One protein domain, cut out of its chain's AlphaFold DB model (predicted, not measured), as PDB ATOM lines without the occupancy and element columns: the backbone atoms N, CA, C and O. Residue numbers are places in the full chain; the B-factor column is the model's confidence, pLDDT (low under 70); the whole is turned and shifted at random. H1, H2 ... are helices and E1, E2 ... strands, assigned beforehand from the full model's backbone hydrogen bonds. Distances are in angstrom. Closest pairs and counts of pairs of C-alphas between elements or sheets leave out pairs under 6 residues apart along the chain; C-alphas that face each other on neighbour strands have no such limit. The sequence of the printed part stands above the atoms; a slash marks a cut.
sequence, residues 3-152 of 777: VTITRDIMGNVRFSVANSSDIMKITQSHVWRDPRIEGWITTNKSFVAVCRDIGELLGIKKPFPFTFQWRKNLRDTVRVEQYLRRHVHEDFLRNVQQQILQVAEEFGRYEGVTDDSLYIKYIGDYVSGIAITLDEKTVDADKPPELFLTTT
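Overview. This is residues 3 to 152 of the 777 residues of the protein "ADP-ribosylation factor-like 2, arl2, putative" of Trypanosoma cruzi marinkellei (UniProt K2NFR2). A small sheet of three strands, E3, E4 and E5, makes a short wall, with a V of two helices, H6 and H7, reaching away toward one end of the domain and a strand hairpin, E1 and E2, with the helices H1 and H2 toward the other end. H7 folds back from the tip of the V to the sheet and leads directly into E4, the first part of H6 has H4 side by side with it, and H8 lies beyond the end of E4, near H5. The 150 printed residues have eight named helices and five named strands, in the order E1 E2 H1 H2 H3 H4 E3 H5 H6 H7 E4 H8 E5. The larger sheet has the order E3 E4 E5 and is mixed, the smaller, E1 and E2, is antiparallel, and the class is mixed, helices and strands. The whole is compact, with a radius of gyration of the C-alphas of 16.8 A and spans of 55 by 37 by 27 A.

Arrangement. In the larger sheet E4, residues 127 to 134, is the inner strand, and E3, residues 66 to 70, and E5, residues 147 to 151, are the edge strands. E3 and E4 are parallel at 41 degrees, with N 69 and O 132 2.8 A apart. E4 and E5 are antiparallel at 147 degrees, with N 131 and O 148 2.8 A apart. The sheet is only just strongly twisted, its C-alphas up to 4.3 A off their best plane. H7, residues 117 to 126, only grazes this sheet, with its residues 121 to 126. It touches residues 100 to 108 of H6, residues 90 to 111, at a steep tilt of 59 degrees, opposite ways; the closest C-alphas are those of Ala 104 and Tyr 119, 5.3 A apart. H4, residues 45 to 57, touches residues 90 to 97 of H6 at a shallow tilt of 15 degrees, the same way, closest at the C-alphas of Phe 47 and Glu 90, 5.9 A. H5, residues 77 to 87, and H6 meet only through their link. E3, then H5, H6 and H7, then E4 form a strand-helix-strand unit, two parallel neighbour strands with helices between. H8, residues 136 to 140, is close to H5 but not clearly touching it, the closest C-alphas being those of Tyr 83 and Val 139, 6.9 A. E1, residues 3 to 7, and E2, residues 13 to 17, are a hairpin, antiparallel at 157 degrees, with N 14 and O 6 2.7 A apart. The closest C-alphas of E1 and E3 are those of Thr 4 and Thr 67, 6.3 A. H3, residues 40 to 43, and H4 touch only at the corner, only just, with 3 pairs of C-alphas within 8 A, the closest Ile 41 and Phe 47 at 5.5 A. H1, residues 21 to 28, and H2, residues 30 to 33, also only just touch and only at the corner, with 3 such pairs, the closest Ile 26 and Trp 32 at 5.2 A. H1 and H6 are apart. Every O i to N i+4 pair is within hydrogen-bond range in H4, H5, H7 and H8, against 3 of 4 in H1 and 17 of 18 in H6; H2 and H3 are too short for such a pair.

Along the chain. E1 begins at C-alpha 3, (-27.384, -4.969, 111.123). H6 is 32.3 A long and ends at C-alpha 111, (-25.595, 8.146, 74.055). E4 is 20.3 A, H4 18.3 A, H5 15.1 A and H7 14.2 A. E5 ends at C-alpha 151, (-24.132, 5.453, 98.595).

Size, cuts and confidence. The two C-alphas farthest apart are those of Gln 28 and Gly 112, 55.5 A. The printed part has no cut, and no link is long. The mean pLDDT of the printed part is 70.3; under 70 are residues 3 to 43, 67 to 78, 110 to 115, 150 and 152.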
ATOM      1  N   VAL A   3     -28.069  -3.762 110.659       43.03
ATOM      2  CA  VAL A   3     -27.384  -4.969 111.123       43.03
ATOM      3  C   VAL A   3     -27.150  -5.849 109.906       43.03
ATOM      4  O   VAL A   3     -28.109  -6.303 109.282       43.03
ATOM      5  N   THR A   4     -25.888  -6.065 109.553       41.50
ATOM      6  CA  THR A   4     -25.504  -7.063 108.559       41.50
ATOM      7  C   THR A   4     -25.296  -8.367 109.290       41.50
ATOM      8  O   THR A   4     -24.525  -8.449 110.243       41.50
ATOM      9  N   ILE A   5     -25.992  -9.397 108.849       47.31
ATOM     10  CA  ILE A   5     -25.923 -10.699 109.488       47.31
ATOM     11  C   ILE A   5     -25.319 -11.637 108.479       47.31
ATOM     12  O   ILE A   5     -25.785 -11.689 107.346       47.31
ATOM     13  N   THR A   6     -24.306 -12.376 108.899       43.00
ATOM     14  CA  THR A   6     -23.644 -13.375 108.067       43.00
ATOM     15  C   THR A   6     -23.578 -14.683 108.837       43.00
ATOM     16  O   THR A   6     -23.372 -14.665 110.046       43.00
ATOM     17  N   ARG A   7     -23.742 -15.827 108.173       43.53
ATOM     18  CA  ARG A   7     -23.298 -17.102 108.750       43.53
ATOM     19  C   ARG A   7     -21.947 -17.458 108.174       43.53
ATOM     20  O   ARG A   7     -21.753 -17.362 106.963       43.53
ATOM     21  N   ASP A   8     -21.020 -17.851 109.035       44.88
ATOM     22  CA  ASP A   8     -19.770 -18.418 108.558       44.88
ATOM     23  C   ASP A   8     -19.965 -19.862 108.066       44.88
ATOM     24  O   ASP A   8     -21.008 -20.492 108.255       44.88
ATOM     25  N   ILE A   9     -18.937 -20.378 107.395       35.94
ATOM     26  CA  ILE A   9     -18.878 -21.730 106.819       35.94
ATOM     27  C   ILE A   9     -19.039 -22.859 107.849       35.94
ATOM     28  O   ILE A   9     -19.297 -23.992 107.452       35.94
ATOM     29  N   MET A  10     -18.928 -22.572 109.149       38.31
ATOM     30  CA  MET A  10     -19.174 -23.534 110.229       38.31
ATOM     31  C   MET A  10     -20.600 -23.448 110.790       38.31
ATOM     32  O   MET A  10     -20.943 -24.177 111.715       38.31
ATOM     33  N   GLY A  11     -21.448 -22.586 110.222       36.94
ATOM     34  CA  GLY A  11     -22.830 -22.391 110.649       36.94
ATOM     35  C   GLY A  11     -22.995 -21.395 111.797       36.94
ATOM     36  O   GLY A  11     -24.126 -21.195 112.244       36.94
ATOM     37  N   ASN A  12     -21.920 -20.737 112.244       40.91
ATOM     38  CA  ASN A  12     -21.999 -19.743 113.309       40.91
ATOM     39  C   ASN A  12     -22.571 -18.435 112.771       40.91
ATOM     40  O   ASN A  12     -22.165 -17.947 111.714       40.91
ATOM     41  N   VAL A  13     -23.498 -17.845 113.520       39.84
ATOM     42  CA  VAL A  13     -24.097 -16.556 113.180       39.84
ATOM     43  C   VAL A  13     -23.172 -15.431 113.645       39.84
ATOM     44  O   VAL A  13     -22.836 -15.334 114.825       39.84
ATOM     45  N   ARG A  14     -22.726 -14.594 112.705       43.94
ATOM     46  CA  ARG A  14     -21.917 -13.398 112.940       43.94
ATOM     47  C   ARG A  14     -22.739 -12.145 112.683       43.94
ATOM     48  O   ARG A  14     -23.187 -11.880 111.565       43.94
ATOM     49  N   PHE A  15     -22.820 -11.337 113.726       46.94
ATOM     50  CA  PHE A  15     -23.462 -10.038 113.727       46.94
ATOM     51  C   PHE A  15     -22.419  -8.983 113.355       46.94
ATOM     52  O   PHE A  15     -21.487  -8.711 114.110       46.94
ATOM     53  N   SER A  16     -22.559  -8.382 112.181       46.53
ATOM     54  CA  SER A  16     -21.838  -7.173 111.793       46.53
ATOM     55  C   SER A  16     -22.796  -5.999 111.887       46.53
ATOM     56  O   SER A  16     -23.453  -5.594 110.931       46.53
ATOM     57  N   VAL A  17     -22.905  -5.464 113.093       42.78
ATOM     58  CA  VAL A  17     -23.549  -4.178 113.331       42.78
ATOM     59  C   VAL A  17     -22.628  -3.058 112.866       42.78
ATOM     60  O   VAL A  17     -21.431  -3.076 113.142       42.78
ATOM     61  N   ALA A  18     -23.185  -2.047 112.205       39.78
ATOM     62  CA  ALA A  18     -22.423  -0.845 111.873       39.78
ATOM     63  C   ALA A  18     -21.996  -0.042 113.128       39.78
ATOM     64  O   ALA A  18     -21.217   0.899 113.009       39.78
ATOM     65  N   ASN A  19     -22.521  -0.373 114.321       38.44
ATOM     66  CA  ASN A  19     -22.310   0.366 115.567       38.44
ATOM     67  C   ASN A  19     -22.485  -0.541 116.809       38.44
ATOM     68  O   ASN A  19     -23.414  -1.346 116.858       38.44
ATOM     69  N   SER A  20     -21.640  -0.412 117.839       42.56
ATOM     70  CA  SER A  20     -21.633  -1.327 119.003       42.56
ATOM     71  C   SER A  20     -22.862  -1.194 119.914       42.56
ATOM     72  O   SER A  20     -23.285  -2.172 120.523       42.56
ATOM     73  N   SER A  21     -23.504  -0.022 119.956       43.72
ATOM     74  CA  SER A  21     -24.724   0.208 120.755       43.72
ATOM     75  C   SER A  21     -25.965  -0.529 120.221       43.72
ATOM     76  O   SER A  21     -26.935  -0.738 120.956       43.72
ATOM     77  N   ASP A  22     -25.940  -0.972 118.960       45.12
ATOM     78  CA  ASP A  22     -26.981  -1.837 118.401       45.12
ATOM     79  C   ASP A  22     -26.861  -3.276 118.934       45.12
ATOM     80  O   ASP A  22     -27.875  -3.963 118.983       45.12
ATOM     81  N   ILE A  23     -25.701  -3.696 119.467       45.97
ATOM     82  CA  ILE A  23     -25.520  -5.002 120.135       45.97
ATOM     83  C   ILE A  23     -26.417  -5.102 121.372       45.97
ATOM     84  O   ILE A  23     -27.086  -6.113 121.562       45.97
ATOM     85  N   MET A  24     -26.510  -4.039 122.180       43.56
ATOM     86  CA  MET A  24     -27.376  -4.028 123.368       43.56
ATOM     87  C   MET A  24     -28.868  -3.971 123.020       43.56
ATOM     88  O   MET A  24     -29.695  -4.562 123.709       43.56
ATOM     89  N   LYS A  25     -29.241  -3.324 121.911       43.12
ATOM     90  CA  LYS A  25     -30.630  -3.335 121.420       43.12
ATOM     91  C   LYS A  25     -31.003  -4.666 120.764       43.12
ATOM     92  O   LYS A  25     -32.169  -5.042 120.809       43.12
ATOM     93  N   ILE A  26     -30.033  -5.373 120.181       47.31
ATOM     94  CA  ILE A  26     -30.158  -6.755 119.703       47.31
ATOM     95  C   ILE A  26     -30.366  -7.686 120.910       47.31
ATOM     96  O   ILE A  26     -31.360  -8.396 120.971       47.31
ATOM     97  N   THR A  27     -29.543  -7.624 121.956       43.53
ATOM     98  CA  THR A  27     -29.706  -8.511 123.131       43.53
ATOM     99  C   THR A  27     -30.962  -8.217 123.971       43.53
ATOM    100  O   THR A  27     -31.496  -9.110 124.642       43.53
ATOM    101  N   GLN A  28     -31.478  -6.984 123.924       41.47
ATOM    102  CA  GLN A  28     -32.704  -6.562 124.622       41.47
ATOM    103  C   GLN A  28     -33.988  -6.725 123.799       41.47
ATOM    104  O   GLN A  28     -35.086  -6.668 124.355       41.47
ATOM    105  N   SER A  29     -33.887  -6.932 122.489       41.19
ATOM    106  CA  SER A  29     -35.053  -7.066 121.627       41.19
ATOM    107  C   SER A  29     -35.526  -8.516 121.543       41.19
ATOM    108  O   SER A  29     -34.759  -9.427 121.240       41.19
ATOM    109  N   HIS A  30     -36.828  -8.734 121.746       40.25
ATOM    110  CA  HIS A  30     -37.459 -10.047 121.558       40.25
ATOM    111  C   HIS A  30     -37.304 -10.586 120.124       40.25
ATOM    112  O   HIS A  30     -37.247 -11.795 119.937       40.25
ATOM    113  N   VAL A  31     -37.147  -9.692 119.141       39.41
ATOM    114  CA  VAL A  31     -36.877 -10.000 117.724       39.41
ATOM    115  C   VAL A  31     -35.506 -10.651 117.518       39.41
ATOM    116  O   VAL A  31     -35.300 -11.371 116.552       39.41
ATOM    117  N   TRP A  32     -34.562 -10.402 118.421       45.88
ATOM    118  CA  TRP A  32     -33.146 -10.735 118.261       45.88
ATOM    119  C   TRP A  32     -32.641 -11.776 119.264       45.88
ATOM    120  O   TRP A  32     -31.557 -12.323 119.092       45.88
ATOM    121  N   ARG A  33     -33.448 -12.093 120.283       40.38
ATOM    122  CA  ARG A  33     -33.283 -13.297 121.111       40.38
ATOM    123  C   ARG A  33     -33.698 -14.574 120.369       40.38
ATOM    124  O   ARG A  33     -33.211 -15.642 120.715       40.38
ATOM    125  N   ASP A  34     -34.562 -14.444 119.358       41.88
ATOM    126  CA  ASP A  34     -34.925 -15.487 118.385       41.88
ATOM    127  C   ASP A  34     -34.998 -14.870 116.968       41.88
ATOM    128  O   ASP A  34     -36.091 -14.650 116.429       41.88
ATOM    129  N   PRO A  35     -33.853 -14.482 116.367       49.78
ATOM    130  CA  PRO A  35     -33.842 -13.787 115.093       49.78
ATOM    131  C   PRO A  35     -34.057 -14.781 113.958       49.78
ATOM    132  O   PRO A  35     -33.136 -15.268 113.311       49.78
ATOM    133  N   ARG A  36     -35.321 -15.052 113.653       52.69
ATOM    134  CA  ARG A  36     -35.682 -15.947 112.541       52.69
ATOM    135  C   ARG A  36     -35.367 -15.380 111.154       52.69
ATOM    136  O   ARG A  36     -35.409 -16.091 110.157       52.69
ATOM    137  N   ILE A  37     -35.038 -14.092 111.104       54.09
ATOM    138  CA  ILE A  37     -34.762 -13.306 109.896       54.09
ATOM    139  C   ILE A  37     -33.248 -13.036 109.766       54.09
ATOM    140  O   ILE A  37     -32.778 -12.434 108.798       54.09
ATOM    141  N   GLU A  38     -32.444 -13.493 110.735       48.25
ATOM    142  CA  GLU A  38     -31.004 -13.283 110.731       48.25
ATOM    143  C   GLU A  38     -30.309 -14.042 109.614       48.25
ATOM    144  O   GLU A  38     -30.419 -15.261 109.487       48.25
ATOM    145  N   GLY A  39     -29.545 -13.306 108.816       51.16
ATOM    146  CA  GLY A  39     -28.748 -13.887 107.757       51.16
ATOM    147  C   GLY A  39     -29.612 -14.463 106.655       51.16
ATOM    148  O   GLY A  39     -29.069 -15.123 105.790       51.16
ATOM    149  N   TRP A  40     -30.913 -14.176 106.632       62.72
ATOM    150  CA  TRP A  40     -31.871 -14.754 105.700       62.72
ATOM    151  C   TRP A  40     -31.419 -14.669 104.231       62.72
ATOM    152  O   TRP A  40     -31.548 -15.639 103.486       62.72
ATOM    153  N   ILE A  41     -30.759 -13.563 103.859       66.06
ATOM    154  CA  ILE A  41     -30.093 -13.392 102.557       66.06
ATOM    155  C   ILE A  41     -28.755 -14.131 102.474       66.06
ATOM    156  O   ILE A  41     -28.474 -14.805 101.492       66.06
ATOM    157  N   THR A  42     -27.936 -14.065 103.516       60.00
ATOM    158  CA  THR A  42     -26.597 -14.675 103.555       60.00
ATOM    159  C   THR A  42     -26.568 -16.191 103.791       60.00
ATOM    160  O   THR A  42     -25.536 -16.821 103.588       60.00
ATOM    161  N   THR A  43     -27.669 -16.791 104.244       64.31
ATOM    162  CA  THR A  43     -27.798 -18.225 104.546       64.31
ATOM    163  C   THR A  43     -28.460 -18.986 103.415       64.31
ATOM    164  O   THR A  43     -28.271 -20.195 103.289       64.31
ATOM    165  N   ASN A  44     -29.253 -18.293 102.598       74.44
ATOM    166  CA  ASN A  44     -29.862 -18.887 101.427       74.44
ATOM    167  C   ASN A  44     -28.846 -18.900 100.279       74.44
ATOM    168  O   ASN A  44     -28.443 -17.851  99.779       74.44
ATOM    169  N   LYS A  45     -28.448 -20.102  99.843       79.00
ATOM    170  CA  LYS A  45     -27.470 -20.290  98.761       79.00
ATOM    171  C   LYS A  45     -27.874 -19.575  97.472       79.00
ATOM    172  O   LYS A  45     -26.992 -19.074  96.782       79.00
ATOM    173  N   SER A  46     -29.171 -19.506  97.160       82.38
ATOM    174  CA  SER A  46     -29.620 -18.820  95.950       82.38
ATOM    175  C   SER A  46     -29.502 -17.303  96.069       82.38
ATOM    176  O   SER A  46     -29.032 -16.654  95.141       82.38
ATOM    177  N   PHE A  47     -29.804 -16.727  97.235       83.56
ATOM    178  CA  PHE A  47     -29.681 -15.282  97.453       83.56
ATOM    179  C   PHE A  47     -28.209 -14.853  97.482       83.56
ATOM    180  O   PHE A  47     -27.853 -13.848  96.874       83.56
ATOM    181  N   VAL A  48     -27.329 -15.649  98.102       81.69
ATOM    182  CA  VAL A  48     -25.871 -15.420  98.075       81.69
ATOM    183  C   VAL A  48     -25.323 -15.452  96.650       81.69
ATOM    184  O   VAL A  48     -24.470 -14.627  96.320       81.69
ATOM    185  N   ALA A  49     -25.804 -16.375  95.809       86.12
ATOM    186  CA  ALA A  49     -25.425 -16.418  94.401       86.12
ATOM    187  C   ALA A  49     -25.826 -15.118  93.689       86.12
ATOM    188  O   ALA A  49     -24.957 -14.470  93.121       86.12
ATOM    189  N   VAL A  50     -27.076 -14.661  93.838       88.69
ATOM    190  CA  VAL A  50     -27.535 -13.390  93.243       88.69
ATOM    191  C   VAL A  50     -26.717 -12.191  93.748       88.69
ATOM    192  O   VAL A  50     -26.310 -11.347  92.954       88.69
ATOM    193  N   CYS A  51     -26.404 -12.113  95.045       84.62
ATOM    194  CA  CYS A  51     -25.560 -11.042  95.585       84.62
ATOM    195  C   CYS A  51     -24.132 -11.068  95.022       84.62
ATOM    196  O   CYS A  51     -23.531 -10.010  94.825       84.62
ATOM    197  N   ARG A  52     -23.563 -12.255  94.786       88.00
ATOM    198  CA  ARG A  52     -22.258 -12.393  94.129       88.00
ATOM    199  C   ARG A  52     -22.345 -11.967  92.667       88.00
ATOM    200  O   ARG A  52     -21.498 -11.191  92.253       88.00
ATOM    201  N   ASP A  53     -23.377 -12.389  91.943       92.19
ATOM    202  CA  ASP A  53     -23.577 -12.034  90.536       92.19
ATOM    203  C   ASP A  53     -23.729 -10.506  90.366       92.19
ATOM    204  O   ASP A  53     -23.144  -9.920  89.458       92.19
ATOM    205  N   ILE A  54     -24.449  -9.828  91.274       90.19
ATOM    206  CA  ILE A  54     -24.521  -8.354  91.312       90.19
ATOM    207  C   ILE A  54     -23.152  -7.747  91.654       90.19
ATOM    208  O   ILE A  54     -22.752  -6.752  91.057       90.19
ATOM    209  N   GLY A  55     -22.421  -8.329  92.609       86.88
ATOM    210  CA  GLY A  55     -21.076  -7.873  92.965       86.88
ATOM    211  C   GLY A  55     -20.107  -7.955  91.784       86.88
ATOM    212  O   GLY A  55     -19.432  -6.974  91.485       86.88
ATOM    213  N   GLU A  56     -20.090  -9.083  91.074       91.50
ATOM    214  CA  GLU A  56     -19.286  -9.306  89.868       91.50
ATOM    215  C   GLU A  56     -19.672  -8.337  88.747       91.50
ATOM    216  O   GLU A  56     -18.786  -7.708  88.169       91.50
ATOM    217  N   LEU A  57     -20.976  -8.142  88.510       92.31
ATOM    218  CA  LEU A  57     -21.491  -7.153  87.560       92.31
ATOM    219  C   LEU A  57     -20.940  -5.750  87.850       92.31
ATOM    220  O   LEU A  57     -20.511  -5.055  86.937       92.31
ATOM    221  N   LEU A  58     -20.923  -5.342  89.121       88.75
ATOM    222  CA  LEU A  58     -20.477  -4.016  89.556       88.75
ATOM    223  C   LEU A  58     -18.953  -3.907  89.766       88.75
ATOM    224  O   LEU A  58     -18.469  -2.853  90.177       88.75
ATOM    225  N   GLY A  59     -18.179  -4.972  89.526       85.31
ATOM    226  CA  GLY A  59     -16.728  -4.991  89.759       85.31
ATOM    227  C   GLY A  59     -16.315  -5.024  91.240       85.31
ATOM    228  O   GLY A  59     -15.170  -4.721  91.585       85.31
ATOM    229  N   ILE A  60     -17.226  -5.405  92.137       81.62
ATOM    230  CA  ILE A  60     -17.014  -5.477  93.585       81.62
ATOM    231  C   ILE A  60     -16.510  -6.878  93.954       81.62
ATOM    232  O   ILE A  60     -17.170  -7.887  93.731       81.62
ATOM    233  N   LYS A  61     -15.342  -6.955  94.606       74.62
ATOM    234  CA  LYS A  61     -14.696  -8.232  94.996       74.62
ATOM    235  C   LYS A  61     -15.435  -9.032  96.082       74.62
ATOM    236  O   LYS A  61     -14.997 -10.118  96.452       74.62
ATOM    237  N   LYS A  62     -16.495  -8.474  96.663       75.31
ATOM    238  CA  LYS A  62     -17.290  -9.062  97.748       75.31
ATOM    239  C   LYS A  62     -18.753  -9.155  97.301       75.31
ATOM    240  O   LYS A  62     -19.156  -8.353  96.463       75.31
ATOM    241  N   PRO A  63     -19.556 -10.074  97.874       72.25
ATOM    242  CA  PRO A  63     -20.987 -10.124  97.590       72.25
ATOM    243  C   PRO A  63     -21.646  -8.766  97.840       72.25
ATOM    244  O   PRO A  63     -21.385  -8.133  98.866       72.25
ATOM    245  N   PHE A  64     -22.493  -8.333  96.907       79.94
ATOM    246  CA  PHE A  64     -23.180  -7.054  97.000       79.94
ATOM    247  C   PHE A  64     -24.108  -7.029  98.227       79.94
ATOM    248  O   PHE A  64     -24.889  -7.968  98.426       79.94
ATOM    249  N   PRO A  65     -24.023  -5.999  99.084       72.44
ATOM    250  CA  PRO A  65     -24.721  -6.023 100.357       72.44
ATOM    251  C   PRO A  65     -26.180  -5.570 100.223       72.44
ATOM    252  O   PRO A  65     -26.482  -4.471  99.752       72.44
ATOM    253  N   PHE A  66     -27.078  -6.401 100.752       74.38
ATOM    254  CA  PHE A  66     -28.454  -6.026 101.067       74.38
ATOM    255  C   PHE A  66     -28.607  -5.869 102.577       74.38
ATOM    256  O   PHE A  66     -28.156  -6.715 103.352       74.38
ATOM    257  N   THR A  67     -29.249  -4.786 102.999       63.31
ATOM    258  CA  THR A  67     -29.493  -4.475 104.413       63.31
ATOM    259  C   THR A  67     -30.981  -4.284 104.667       63.31
ATOM    260  O   THR A  67     -31.747  -4.027 103.745       63.31
ATOM    261  N   PHE A  68     -31.410  -4.409 105.921       68.56
ATOM    262  CA  PHE A  68     -32.792  -4.136 106.310       68.56
ATOM    263  C   PHE A  68     -32.879  -2.802 107.046       68.56
ATOM    264  O   PHE A  68     -32.207  -2.608 108.060       68.56
ATOM    265  N   GLN A  69     -33.728  -1.895 106.565       62.69
ATOM    266  CA  GLN A  69     -33.986  -0.606 107.196       62.69
ATOM    267  C   GLN A  69     -35.282  -0.662 108.012       62.69
ATOM    268  O   GLN A  69     -36.380  -0.482 107.490       62.69
ATOM    269  N   TRP A  70     -35.138  -0.857 109.320       62.50
ATOM    270  CA  TRP A  70     -36.255  -0.906 110.267       62.50
ATOM    271  C   TRP A  70     -36.735   0.504 110.640       62.50
ATOM    272  O   TRP A  70     -35.992   1.266 111.270       62.50
ATOM    273  N   ARG A  71     -37.973   0.866 110.286       53.91
ATOM    274  CA  ARG A  71     -38.645   2.099 110.744       53.91
ATOM    275  C   ARG A  71     -39.537   1.788 111.965       53.91
ATOM    276  O   ARG A  71     -39.672   0.635 112.362       53.91
ATOM    277  N   LYS A  72     -40.056   2.819 112.652       49.34
ATOM    278  CA  LYS A  72     -40.704   2.678 113.979       49.34
ATOM    279  C   LYS A  72     -41.813   1.598 113.996       49.34
ATOM    280  O   LYS A  72     -42.562   1.500 113.033       49.34
ATOM    281  N   ASN A  73     -41.919   0.900 115.138       49.12
ATOM    282  CA  ASN A  73     -43.023   0.038 115.617       49.12
ATOM    283  C   ASN A  73     -43.075  -1.463 115.259       49.12
ATOM    284  O   ASN A  73     -43.943  -2.155 115.784       49.12
ATOM    285  N   LEU A  74     -42.135  -2.041 114.510       56.91
ATOM    286  CA  LEU A  74     -42.159  -3.496 114.275       56.91
ATOM    287  C   LEU A  74     -41.614  -4.288 115.481       56.91
ATOM    288  O   LEU A  74     -40.415  -4.262 115.754       56.91
ATOM    289  N   ARG A  75     -42.501  -4.979 116.218       55.31
ATOM    290  CA  ARG A  75     -42.159  -5.809 117.398       55.31
ATOM    291  C   ARG A  75     -42.333  -7.322 117.192       55.31
ATOM    292  O   ARG A  75     -41.835  -8.086 118.010       55.31
ATOM    293  N   ASP A  76     -43.013  -7.744 116.125       68.00
ATOM    294  CA  ASP A  76     -43.364  -9.147 115.854       68.00
ATOM    295  C   ASP A  76     -42.491  -9.742 114.732       68.00
ATOM    296  O   ASP A  76     -42.697  -9.464 113.551       68.00
ATOM    297  N   THR A  77     -41.500 -10.562 115.094       62.84
ATOM    298  CA  THR A  77     -40.604 -11.233 114.135       62.84
ATOM    299  C   THR A  77     -41.265 -12.290 113.298       62.84
ATOM    300  O   THR A  77     -40.887 -12.447 112.143       62.84
ATOM    301  N   VAL A  78     -42.206 -13.042 113.859       68.38
ATOM    302  CA  VAL A  78     -42.863 -14.132 113.136       68.38
ATOM    303  C   VAL A  78     -43.660 -13.539 111.985       68.38
ATOM    304  O   VAL A  78     -43.602 -14.031 110.859       68.38
ATOM    305  N   ARG A  79     -44.328 -12.417 112.244       74.12
ATOM    306  CA  ARG A  79     -45.051 -11.661 111.230       74.12
ATOM    307  C   ARG A  79     -44.134 -11.090 110.150       74.12
ATOM    308  O   ARG A  79     -44.444 -11.224 108.969       74.12
ATOM    309  N   VAL A  80     -42.999 -10.497 110.523       73.94
ATOM    310  CA  VAL A  80     -42.035  -9.959 109.543       73.94
ATOM    311  C   VAL A  80     -41.363 -11.080 108.747       73.94
ATOM    312  O   VAL A  80     -41.160 -10.934 107.548       73.94
ATOM    313  N   GLU A  81     -41.064 -12.222 109.366       74.12
ATOM    314  CA  GLU A  81     -40.521 -13.396 108.681       74.12
ATOM    315  C   GLU A  81     -41.522 -13.950 107.661       74.12
ATOM    316  O   GLU A  81     -41.153 -14.210 106.518       74.12
ATOM    317  N   GLN A  82     -42.795 -14.096 108.043       79.44
ATOM    318  CA  GLN A  82     -43.857 -14.523 107.128       79.44
ATOM    319  C   GLN A  82     -44.026 -13.549 105.963       79.44
ATOM    320  O   GLN A  82     -44.151 -13.984 104.823       79.44
ATOM    321  N   TYR A  83     -43.991 -12.249 106.241       85.12
ATOM    322  CA  TYR A  83     -44.035 -11.203 105.225       85.12
ATOM    323  C   TYR A  83     -42.836 -11.290 104.264       85.12
ATOM    324  O   TYR A  83     -43.013 -11.342 103.049       85.12
ATOM    325  N   LEU A  84     -41.611 -11.399 104.783       81.62
ATOM    326  CA  LEU A  84     -40.406 -11.530 103.961       81.62
ATOM    327  C   LEU A  84     -40.446 -12.799 103.109       81.62
ATOM    328  O   LEU A  84     -40.198 -12.731 101.909       81.62
ATOM    329  N   ARG A  85     -40.858 -13.934 103.684       81.62
ATOM    330  CA  ARG A  85     -41.063 -15.194 102.953       81.62
ATOM    331  C   ARG A  85     -42.130 -15.119 101.863       81.62
ATOM    332  O   ARG A  85     -42.160 -16.041 101.062       81.62
ATOM    333  N   ARG A  86     -42.998 -14.104 101.849       85.25
ATOM    334  CA  ARG A  86     -44.004 -13.882 100.794       85.25
ATOM    335  C   ARG A  86     -43.561 -12.885  99.725       85.25
ATOM    336  O   ARG A  86     -44.046 -12.972  98.606       85.25
ATOM    337  N   HIS A  87     -42.705 -11.921 100.071       86.38
ATOM    338  CA  HIS A  87     -42.399 -10.786  99.185       86.38
ATOM    339  C   HIS A  87     -40.943 -10.709  98.723       86.38
ATOM    340  O   HIS A  87     -40.677 -10.126  97.677       86.38
ATOM    341  N   VAL A  88     -39.984 -11.285  99.455       85.00
ATOM    342  CA  VAL A  88     -38.550 -11.186  99.128       85.00
ATOM    343  C   VAL A  88     -38.004 -12.560  98.715       85.00
ATOM    344  O   VAL A  88     -37.348 -13.282  99.458       85.00
ATOM    345  N   HIS A  89     -38.314 -12.953  97.484       86.56
ATOM    346  CA  HIS A  89     -37.843 -14.205  96.881       86.56
ATOM    347  C   HIS A  89     -36.555 -14.012  96.067       86.56
ATOM    348  O   HIS A  89     -36.038 -12.905  95.944       86.56
ATOM    349  N   GLU A  90     -36.033 -15.088  95.472       86.19
ATOM    350  CA  GLU A  90     -34.870 -14.994  94.578       86.19
ATOM    351  C   GLU A  90     -35.159 -14.042  93.412       86.19
ATOM    352  O   GLU A  90     -34.350 -13.164  93.119       86.19
ATOM    353  N   ASP A  91     -36.359 -14.140  92.836       88.62
ATOM    354  CA  ASP A  91     -36.823 -13.268  91.756       88.62
ATOM    355  C   ASP A  91     -36.872 -11.792  92.165       88.62
ATOM    356  O   ASP A  91     -36.617 -10.918  91.341       88.62
ATOM    357  N   PHE A  92     -37.124 -11.492  93.445       89.31
ATOM    358  CA  PHE A  92     -37.083 -10.123  93.960       89.31
ATOM    359  C   PHE A  92     -35.661  -9.547  93.894       89.31
ATOM    360  O   PHE A  92     -35.464  -8.421  93.441       89.31
ATOM    361  N   LEU A  93     -34.644 -10.325  94.287       87.94
ATOM    362  CA  LEU A  93     -33.242  -9.899  94.190       87.94
ATOM    363  C   LEU A  93     -32.747  -9.883  92.737       87.94
ATOM    364  O   LEU A  93     -31.990  -8.995  92.352       87.94
ATOM    365  N   ARG A  94     -33.206 -10.821  91.900       92.00
ATOM    366  CA  ARG A  94     -32.910 -10.804  90.458       92.00
ATOM    367  C   ARG A  94     -33.551  -9.610  89.759       92.00
ATOM    368  O   ARG A  94     -32.937  -9.049  88.860       92.00
ATOM    369  N   ASN A  95     -34.723  -9.161  90.203       92.75
ATOM    370  CA  ASN A  95     -35.342  -7.936  89.704       92.75
ATOM    371  C   ASN A  95     -34.462  -6.707  89.990       92.75
ATOM    372  O   ASN A  95     -34.310  -5.850  89.126       92.75
ATOM    373  N   VAL A  96     -33.801  -6.648  91.151       92.19
ATOM    374  CA  VAL A  96     -32.821  -5.591  91.456       92.19
ATOM    375  C   VAL A  96     -31.647  -5.616  90.478       92.19
ATOM    376  O   VAL A  96     -31.282  -4.575  89.933       92.19
ATOM    377  N   GLN A  97     -31.080  -6.796  90.214       93.38
ATOM    378  CA  GLN A  97     -30.023  -6.962  89.213       93.38
ATOM    379  C   GLN A  97     -30.486  -6.514  87.817       93.38
ATOM    380  O   GLN A  97     -29.763  -5.801  87.125       93.38
ATOM    381  N   GLN A  98     -31.705  -6.892  87.419       93.75
ATOM    382  CA  GLN A  98     -32.308  -6.483  86.149       93.75
ATOM    383  C   GLN A  98     -32.514  -4.970  86.072       93.75
ATOM    384  O   GLN A  98     -32.207  -4.391  85.039       93.75
ATOM    385  N   GLN A  99     -32.963  -4.312  87.146       94.06
ATOM    386  CA  GLN A  99     -33.106  -2.854  87.177       94.06
ATOM    387  C   GLN A  99     -31.759  -2.141  87.017       94.06
ATOM    388  O   GLN A  99     -31.686  -1.148  86.302       94.06
ATOM    389  N   ILE A 100     -30.685  -2.648  87.633       93.62
ATOM    390  CA  ILE A 100     -29.327  -2.102  87.454       93.62
ATOM    391  C   ILE A 100     -28.912  -2.162  85.979       93.62
ATOM    392  O   ILE A 100     -28.474  -1.154  85.428       93.62
ATOM    393  N   LEU A 101     -29.086  -3.323  85.340       92.88
ATOM    394  CA  LEU A 101     -28.773  -3.514  83.921       92.88
ATOM    395  C   LEU A 101     -29.648  -2.641  83.022       92.88
ATOM    396  O   LEU A 101     -29.132  -1.962  82.144       92.88
ATOM    397  N   GLN A 102     -30.955  -2.618  83.275       92.50
ATOM    398  CA  GLN A 102     -31.914  -1.851  82.493       92.50
ATOM    399  C   GLN A 102     -31.597  -0.356  82.538       92.50
ATOM    400  O   GLN A 102     -31.584   0.295  81.499       92.50
ATOM    401  N   VAL A 103     -31.312   0.198  83.722       91.31
ATOM    402  CA  VAL A 103     -30.946   1.614  83.845       91.31
ATOM    403  C   VAL A 103     -29.638   1.887  83.100       91.31
ATOM    404  O   VAL A 103     -29.554   2.876  82.380       91.31
ATOM    405  N   ALA A 104     -28.625   1.026  83.226       89.69
ATOM    406  CA  ALA A 104     -27.369   1.203  82.499       89.69
ATOM    407  C   ALA A 104     -27.567   1.169  80.969       89.69
ATOM    408  O   ALA A 104     -27.071   2.054  80.273       89.69
ATOM    409  N   GLU A 105     -28.358   0.220  80.467       88.50
ATOM    410  CA  GLU A 105     -28.677   0.068  79.043       88.50
ATOM    411  C   GLU A 105     -29.520   1.239  78.504       88.50
ATOM    412  O   GLU A 105     -29.295   1.726  77.395       88.50
ATOM    413  N   GLU A 106     -30.476   1.748  79.288       86.88
ATOM    414  CA  GLU A 106     -31.262   2.940  78.940       86.88
ATOM    415  C   GLU A 106     -30.366   4.172  78.726       86.88
ATOM    416  O   GLU A 106     -30.644   4.993  77.845       86.88
ATOM    417  N   PHE A 107     -29.282   4.297  79.498       82.25
ATOM    418  CA  PHE A 107     -28.286   5.353  79.324       82.25
ATOM    419  C   PHE A 107     -27.344   5.085  78.140       82.25
ATOM    420  O   PHE A 107     -27.094   6.006  77.358       82.25
ATOM    421  N   GLY A 108     -26.887   3.844  77.943       77.69
ATOM    422  CA  GLY A 108     -26.057   3.449  76.796       77.69
ATOM    423  C   GLY A 108     -26.735   3.684  75.449       77.69
ATOM    424  O   GLY A 108     -26.196   4.385  74.585       77.69
ATOM    425  N   ARG A 109     -27.982   3.220  75.302       76.69
ATOM    426  CA  ARG A 109     -28.794   3.409  74.085       76.69
ATOM    427  C   ARG A 109     -29.020   4.882  73.741       76.69
ATOM    428  O   ARG A 109     -29.139   5.215  72.564       76.69
ATOM    429  N   TYR A 110     -29.092   5.762  74.741       66.88
ATOM    430  CA  TYR A 110     -29.310   7.195  74.531       66.88
ATOM    431  C   TYR A 110     -28.053   7.923  74.033       66.88
ATOM    432  O   TYR A 110     -28.165   8.811  73.189       66.88
ATOM    433  N   GLU A 111     -26.863   7.557  74.520       62.75
ATOM    434  CA  GLU A 111     -25.595   8.146  74.055       62.75
ATOM    435  C   GLU A 111     -25.061   7.510  72.757       62.75
ATOM    436  O   GLU A 111     -24.055   7.965  72.218       62.75
ATOM    437  N   GLY A 112     -25.732   6.481  72.225       62.12
ATOM    438  CA  GLY A 112     -25.282   5.758  71.030       62.12
ATOM    439  C   GLY A 112     -24.034   4.904  71.277       62.12
ATOM    440  O   GLY A 112     -23.346   4.530  70.328       62.12
ATOM    441  N   VAL A 113     -23.734   4.610  72.544       63.94
ATOM    442  CA  VAL A 113     -22.591   3.803  72.976       63.94
ATOM    443  C   VAL A 113     -23.076   2.369  73.173       63.94
ATOM    444  O   VAL A 113     -24.049   2.129  73.875       63.94
ATOM    445  N   THR A 114     -22.408   1.403  72.540       56.50
ATOM    446  CA  THR A 114     -22.756  -0.031  72.628       56.50
ATOM    447  C   THR A 114     -22.250  -0.707  73.904       56.50
ATOM    448  O   THR A 114     -22.478  -1.898  74.089       56.50
ATOM    449  N   ASP A 115     -21.500   0.020  74.734       69.44
ATOM    450  CA  ASP A 115     -20.841  -0.484  75.935       69.44
ATOM    451  C   ASP A 115     -21.393   0.198  77.196       69.44
ATOM    452  O   ASP A 115     -21.023   1.322  77.543       69.44
ATOM    453  N   ASP A 116     -22.266  -0.518  77.900       78.25
ATOM    454  CA  ASP A 116     -22.910  -0.062  79.137       78.25
ATOM    455  C   ASP A 116     -21.970  -0.152  80.358       78.25
ATOM    456  O   ASP A 116     -22.339   0.245  81.473       78.25
ATOM    457  N   SER A 117     -20.737  -0.648  80.170       84.06
ATOM    458  CA  SER A 117     -19.756  -0.870  81.239       84.06
ATOM    459  C   SER A 117     -19.439   0.396  82.038       84.06
ATOM    460  O   SER A 117     -19.192   0.320  83.243       84.06
ATOM    461  N   LEU A 118     -19.503   1.572  81.405       87.62
ATOM    462  CA  LEU A 118     -19.260   2.854  82.063       87.62
ATOM    463  C   LEU A 118     -20.311   3.161  83.139       87.62
ATOM    464  O   LEU A 118     -19.955   3.566  84.247       87.62
ATOM    465  N   TYR A 119     -21.594   2.960  82.836       90.25
ATOM    466  CA  TYR A 119     -22.690   3.267  83.759       90.25
ATOM    467  C   TYR A 119     -22.786   2.239  84.880       90.25
ATOM    468  O   TYR A 119     -22.991   2.600  86.041       90.25
ATOM    469  N   ILE A 120     -22.540   0.971  84.549       91.75
ATOM    470  CA  ILE A 120     -22.395  -0.107  85.530       91.75
ATOM    471  C   ILE A 120     -21.251   0.219  86.497       91.75
ATOM    472  O   ILE A 120     -21.414   0.106  87.713       91.75
ATOM    473  N   LYS A 121     -20.121   0.715  85.982       90.62
ATOM    474  CA  LYS A 121     -18.993   1.155  86.805       90.62
ATOM    475  C   LYS A 121     -19.349   2.338  87.705       90.62
ATOM    476  O   LYS A 121     -18.973   2.324  88.872       90.62
ATOM    477  N   TYR A 122     -20.096   3.335  87.223       91.62
ATOM    478  CA  TYR A 122     -20.563   4.425  88.090       91.62
ATOM    479  C   TYR A 122     -21.416   3.916  89.249       91.62
ATOM    480  O   TYR A 122     -21.240   4.375  90.376       91.62
ATOM    481  N   ILE A 123     -22.313   2.959  88.998       91.00
ATOM    482  CA  ILE A 123     -23.095   2.330  90.065       91.00
ATOM    483  C   ILE A 123     -22.156   1.599  91.034       91.00
ATOM    484  O   ILE A 123     -22.273   1.799  92.239       91.00
ATOM    485  N   GLY A 124     -21.193   0.818  90.538       87.38
ATOM    486  CA  GLY A 124     -20.242   0.080  91.377       87.38
ATOM    487  C   GLY A 124     -19.344   0.965  92.249       87.38
ATOM    488  O   GLY A 124     -19.116   0.651  93.415       87.38
ATOM    489  N   ASP A 125     -18.888   2.103  91.721       84.19
ATOM    490  CA  ASP A 125     -18.026   3.051  92.439       84.19
ATOM    491  C   ASP A 125     -18.799   3.861  93.502       84.19
ATOM    492  O   ASP A 125     -18.222   4.326  94.496       84.19
ATOM    493  N   TYR A 126     -20.108   4.061  93.305       82.19
ATOM    494  CA  TYR A 126     -20.895   5.019  94.088       82.19
ATOM    495  C   TYR A 126     -22.032   4.429  94.922       82.19
ATOM    496  O   TYR A 126     -22.511   5.102  95.842       82.19
ATOM    497  N   VAL A 127     -22.431   3.182  94.685       82.88
ATOM    498  CA  VAL A 127     -23.443   2.469  95.475       82.88
ATOM    499  C   VAL A 127     -22.758   1.474  96.406       82.88
ATOM    500  O   VAL A 127     -22.107   0.527  95.980       82.88
ATOM    501  N   SER A 128     -22.936   1.679  97.707       75.81
ATOM    502  CA  SER A 128     -22.393   0.815  98.754       75.81
ATOM    503  C   SER A 128     -23.305  -0.357  99.113       75.81
ATOM    504  O   SER A 128     -22.843  -1.261  99.800       75.81
ATOM    505  N   GLY A 129     -24.575  -0.349  98.688       77.31
ATOM    506  CA  GLY A 129     -25.557  -1.396  98.984       77.31
ATOM    507  C   GLY A 129     -27.006  -0.985  98.715       77.31
ATOM    508  O   GLY A 129     -27.282   0.132  98.268       77.31
ATOM    509  N   ILE A 130     -27.942  -1.895  99.002       79.81
ATOM    510  CA  ILE A 130     -29.392  -1.654  98.905       79.81
ATOM    511  C   ILE A 130     -30.075  -1.996 100.229       79.81
ATOM    512  O   ILE A 130     -29.870  -3.064 100.806       79.81
ATOM    513  N   ALA A 131     -30.905  -1.083 100.717       75.25
ATOM    514  CA  ALA A 131     -31.699  -1.243 101.921       75.25
ATOM    515  C   ALA A 131     -33.147  -1.628 101.579       75.25
ATOM    516  O   ALA A 131     -33.818  -0.937 100.815       75.25
ATOM    517  N   ILE A 132     -33.633  -2.709 102.185       80.19
ATOM    518  CA  ILE A 132     -35.020  -3.178 102.125       80.19
ATOM    519  C   ILE A 132     -35.778  -2.562 103.302       80.19
ATOM    520  O   ILE A 132     -35.410  -2.768 104.463       80.19
ATOM    521  N   THR A 133     -36.829  -1.801 103.017       76.50
ATOM    522  CA  THR A 133     -37.586  -1.084 104.050       76.50
ATOM    523  C   THR A 133     -38.528  -2.015 104.788       76.50
ATOM    524  O   THR A 133     -39.338  -2.711 104.180       76.50
ATOM    525  N   LEU A 134     -38.444  -1.979 106.116       73.12
ATOM    526  CA  LEU A 134     -39.338  -2.683 107.022       73.12
ATOM    527  C   LEU A 134     -39.991  -1.651 107.943       73.12
ATOM    528  O   LEU A 134     -39.379  -1.180 108.903       73.12
ATOM    529  N   ASP A 135     -41.228  -1.271 107.637       71.75
ATOM    530  CA  ASP A 135     -42.035  -0.369 108.456       71.75
ATOM    531  C   ASP A 135     -43.444  -0.925 108.681       71.75
ATOM    532  O   ASP A 135     -43.945  -1.709 107.877       71.75
ATOM    533  N   GLU A 136     -44.068  -0.525 109.791       72.44
ATOM    534  CA  GLU A 136     -45.384  -1.021 110.204       72.44
ATOM    535  C   GLU A 136     -46.452  -0.798 109.122       72.44
ATOM    536  O   GLU A 136     -47.224  -1.708 108.859       72.44
ATOM    537  N   LYS A 137     -46.443   0.330 108.392       76.94
ATOM    538  CA  LYS A 137     -47.454   0.601 107.354       76.94
ATOM    539  C   LYS A 137     -47.324  -0.343 106.161       76.94
ATOM    540  O   LYS A 137     -48.338  -0.807 105.647       76.94
ATOM    541  N   THR A 138     -46.100  -0.599 105.708       78.44
ATOM    542  CA  THR A 138     -45.832  -1.474 104.554       78.44
ATOM    543  C   THR A 138     -46.108  -2.937 104.895       78.44
ATOM    544  O   THR A 138     -46.774  -3.634 104.129       78.44
ATOM    545  N   VAL A 139     -45.678  -3.377 106.083       77.81
ATOM    546  CA  VAL A 139     -45.904  -4.744 106.580       77.81
ATOM    547  C   VAL A 139     -47.382  -4.980 106.921       77.81
ATOM    548  O   VAL A 139     -47.906  -6.054 106.632       77.81
ATOM    549  N   ASP A 140     -48.088  -3.993 107.485       79.19
ATOM    550  CA  ASP A 140     -49.528  -4.087 107.769       79.19
ATOM    551  C   ASP A 140     -50.375  -4.126 106.500       79.19
ATOM    552  O   ASP A 140     -51.391  -4.817 106.461       79.19
ATOM    553  N   ALA A 141     -49.954  -3.407 105.460       82.56
ATOM    554  CA  ALA A 141     -50.635  -3.391 104.173       82.56
ATOM    555  C   ALA A 141     -50.329  -4.620 103.291       82.56
ATOM    556  O   ALA A 141     -50.905  -4.710 102.208       82.56
ATOM    557  N   ASP A 142     -49.433  -5.520 103.722       84.00
ATOM    558  CA  ASP A 142     -48.962  -6.712 102.989       84.00
ATOM    559  C   ASP A 142     -48.525  -6.413 101.538       84.00
ATOM    560  O   ASP A 142     -48.834  -7.151 100.600       84.00
ATOM    561  N   LYS A 143     -47.824  -5.290 101.338       85.44
ATOM    562  CA  LYS A 143     -47.298  -4.851 100.031       85.44
ATOM    563  C   LYS A 143     -45.819  -5.215  99.878       85.44
ATOM    564  O   LYS A 143     -45.145  -5.286 100.893       85.44
ATOM    565  N   PRO A 144     -45.276  -5.354  98.654       86.56
ATOM    566  CA  PRO A 144     -43.839  -5.541  98.458       86.56
ATOM    567  C   PRO A 144     -43.008  -4.425  99.119       86.56
ATOM    568  O   PRO A 144     -43.427  -3.263  99.088       86.56
ATOM    569  N   PRO A 145     -41.830  -4.735  99.694       84.38
ATOM    570  CA  PRO A 145     -41.031  -3.744 100.404       84.38
ATOM    571  C   PRO A 145     -40.371  -2.741  99.456       84.38
ATOM    572  O   PRO A 145     -39.851  -3.101  98.399       84.38
ATOM    573  N   GLU A 146     -40.319  -1.481  99.885       84.12
ATOM    574  CA  GLU A 146     -39.595  -0.423  99.177       84.12
ATOM    575  C   GLU A 146     -38.075  -0.576  99.326       84.12
ATOM    576  O   GLU A 146     -37.567  -0.955 100.391       84.12
ATOM    577  N   LEU A 147     -37.346  -0.214  98.269       84.19
ATOM    578  CA  LEU A 147     -35.891  -0.315  98.180       84.19
ATOM    579  C   LEU A 147     -35.235   1.068  98.154       84.19
ATOM    580  O   LEU A 147     -35.657   1.952  97.405       84.19
ATOM    581  N   PHE A 148     -34.162   1.235  98.928       76.00
ATOM    582  CA  PHE A 148     -33.374   2.468  98.970       76.00
ATOM    583  C   PHE A 148     -31.889   2.195  98.737       76.00
ATOM    584  O   PHE A 148     -31.320   1.284  99.337       76.00
ATOM    585  N   LEU A 149     -31.244   3.002  97.898       77.50
ATOM    586  CA  LEU A 149     -29.802   2.933  97.686       77.50
ATOM    587  C   LEU A 149     -29.051   3.453  98.913       77.50
ATOM    588  O   LEU A 149     -29.384   4.494  99.482       77.50
ATOM    589  N   THR A 150     -27.973   2.768  99.280       67.88
ATOM    590  CA  THR A 150     -26.933   3.336 100.137       67.88
ATOM    591  C   THR A 150     -25.745   3.714  99.266       67.88
ATOM    592  O   THR A 150     -25.301   2.919  98.443       67.88
ATOM    593  N   THR A 151     -25.232   4.933  99.419       71.81
ATOM    594  CA  THR A 151     -24.132   5.453  98.595       71.81
ATOM    595  C   THR A 151     -22.794   5.372  99.324       71.81
ATOM    596  O   THR A 151     -22.754   5.235 100.552       71.81
ATOM    597  N   THR A 152     -21.691   5.456  98.586       67.06
ATOM    598  CA  THR A 152     -20.333   5.560  99.142       67.06
ATOM    599  C   THR A 152     -20.038   6.982  99.644       67.06
ATOM    600  O   THR A 152     -20.791   7.925  99.378       67.06
TER     601      THR A 152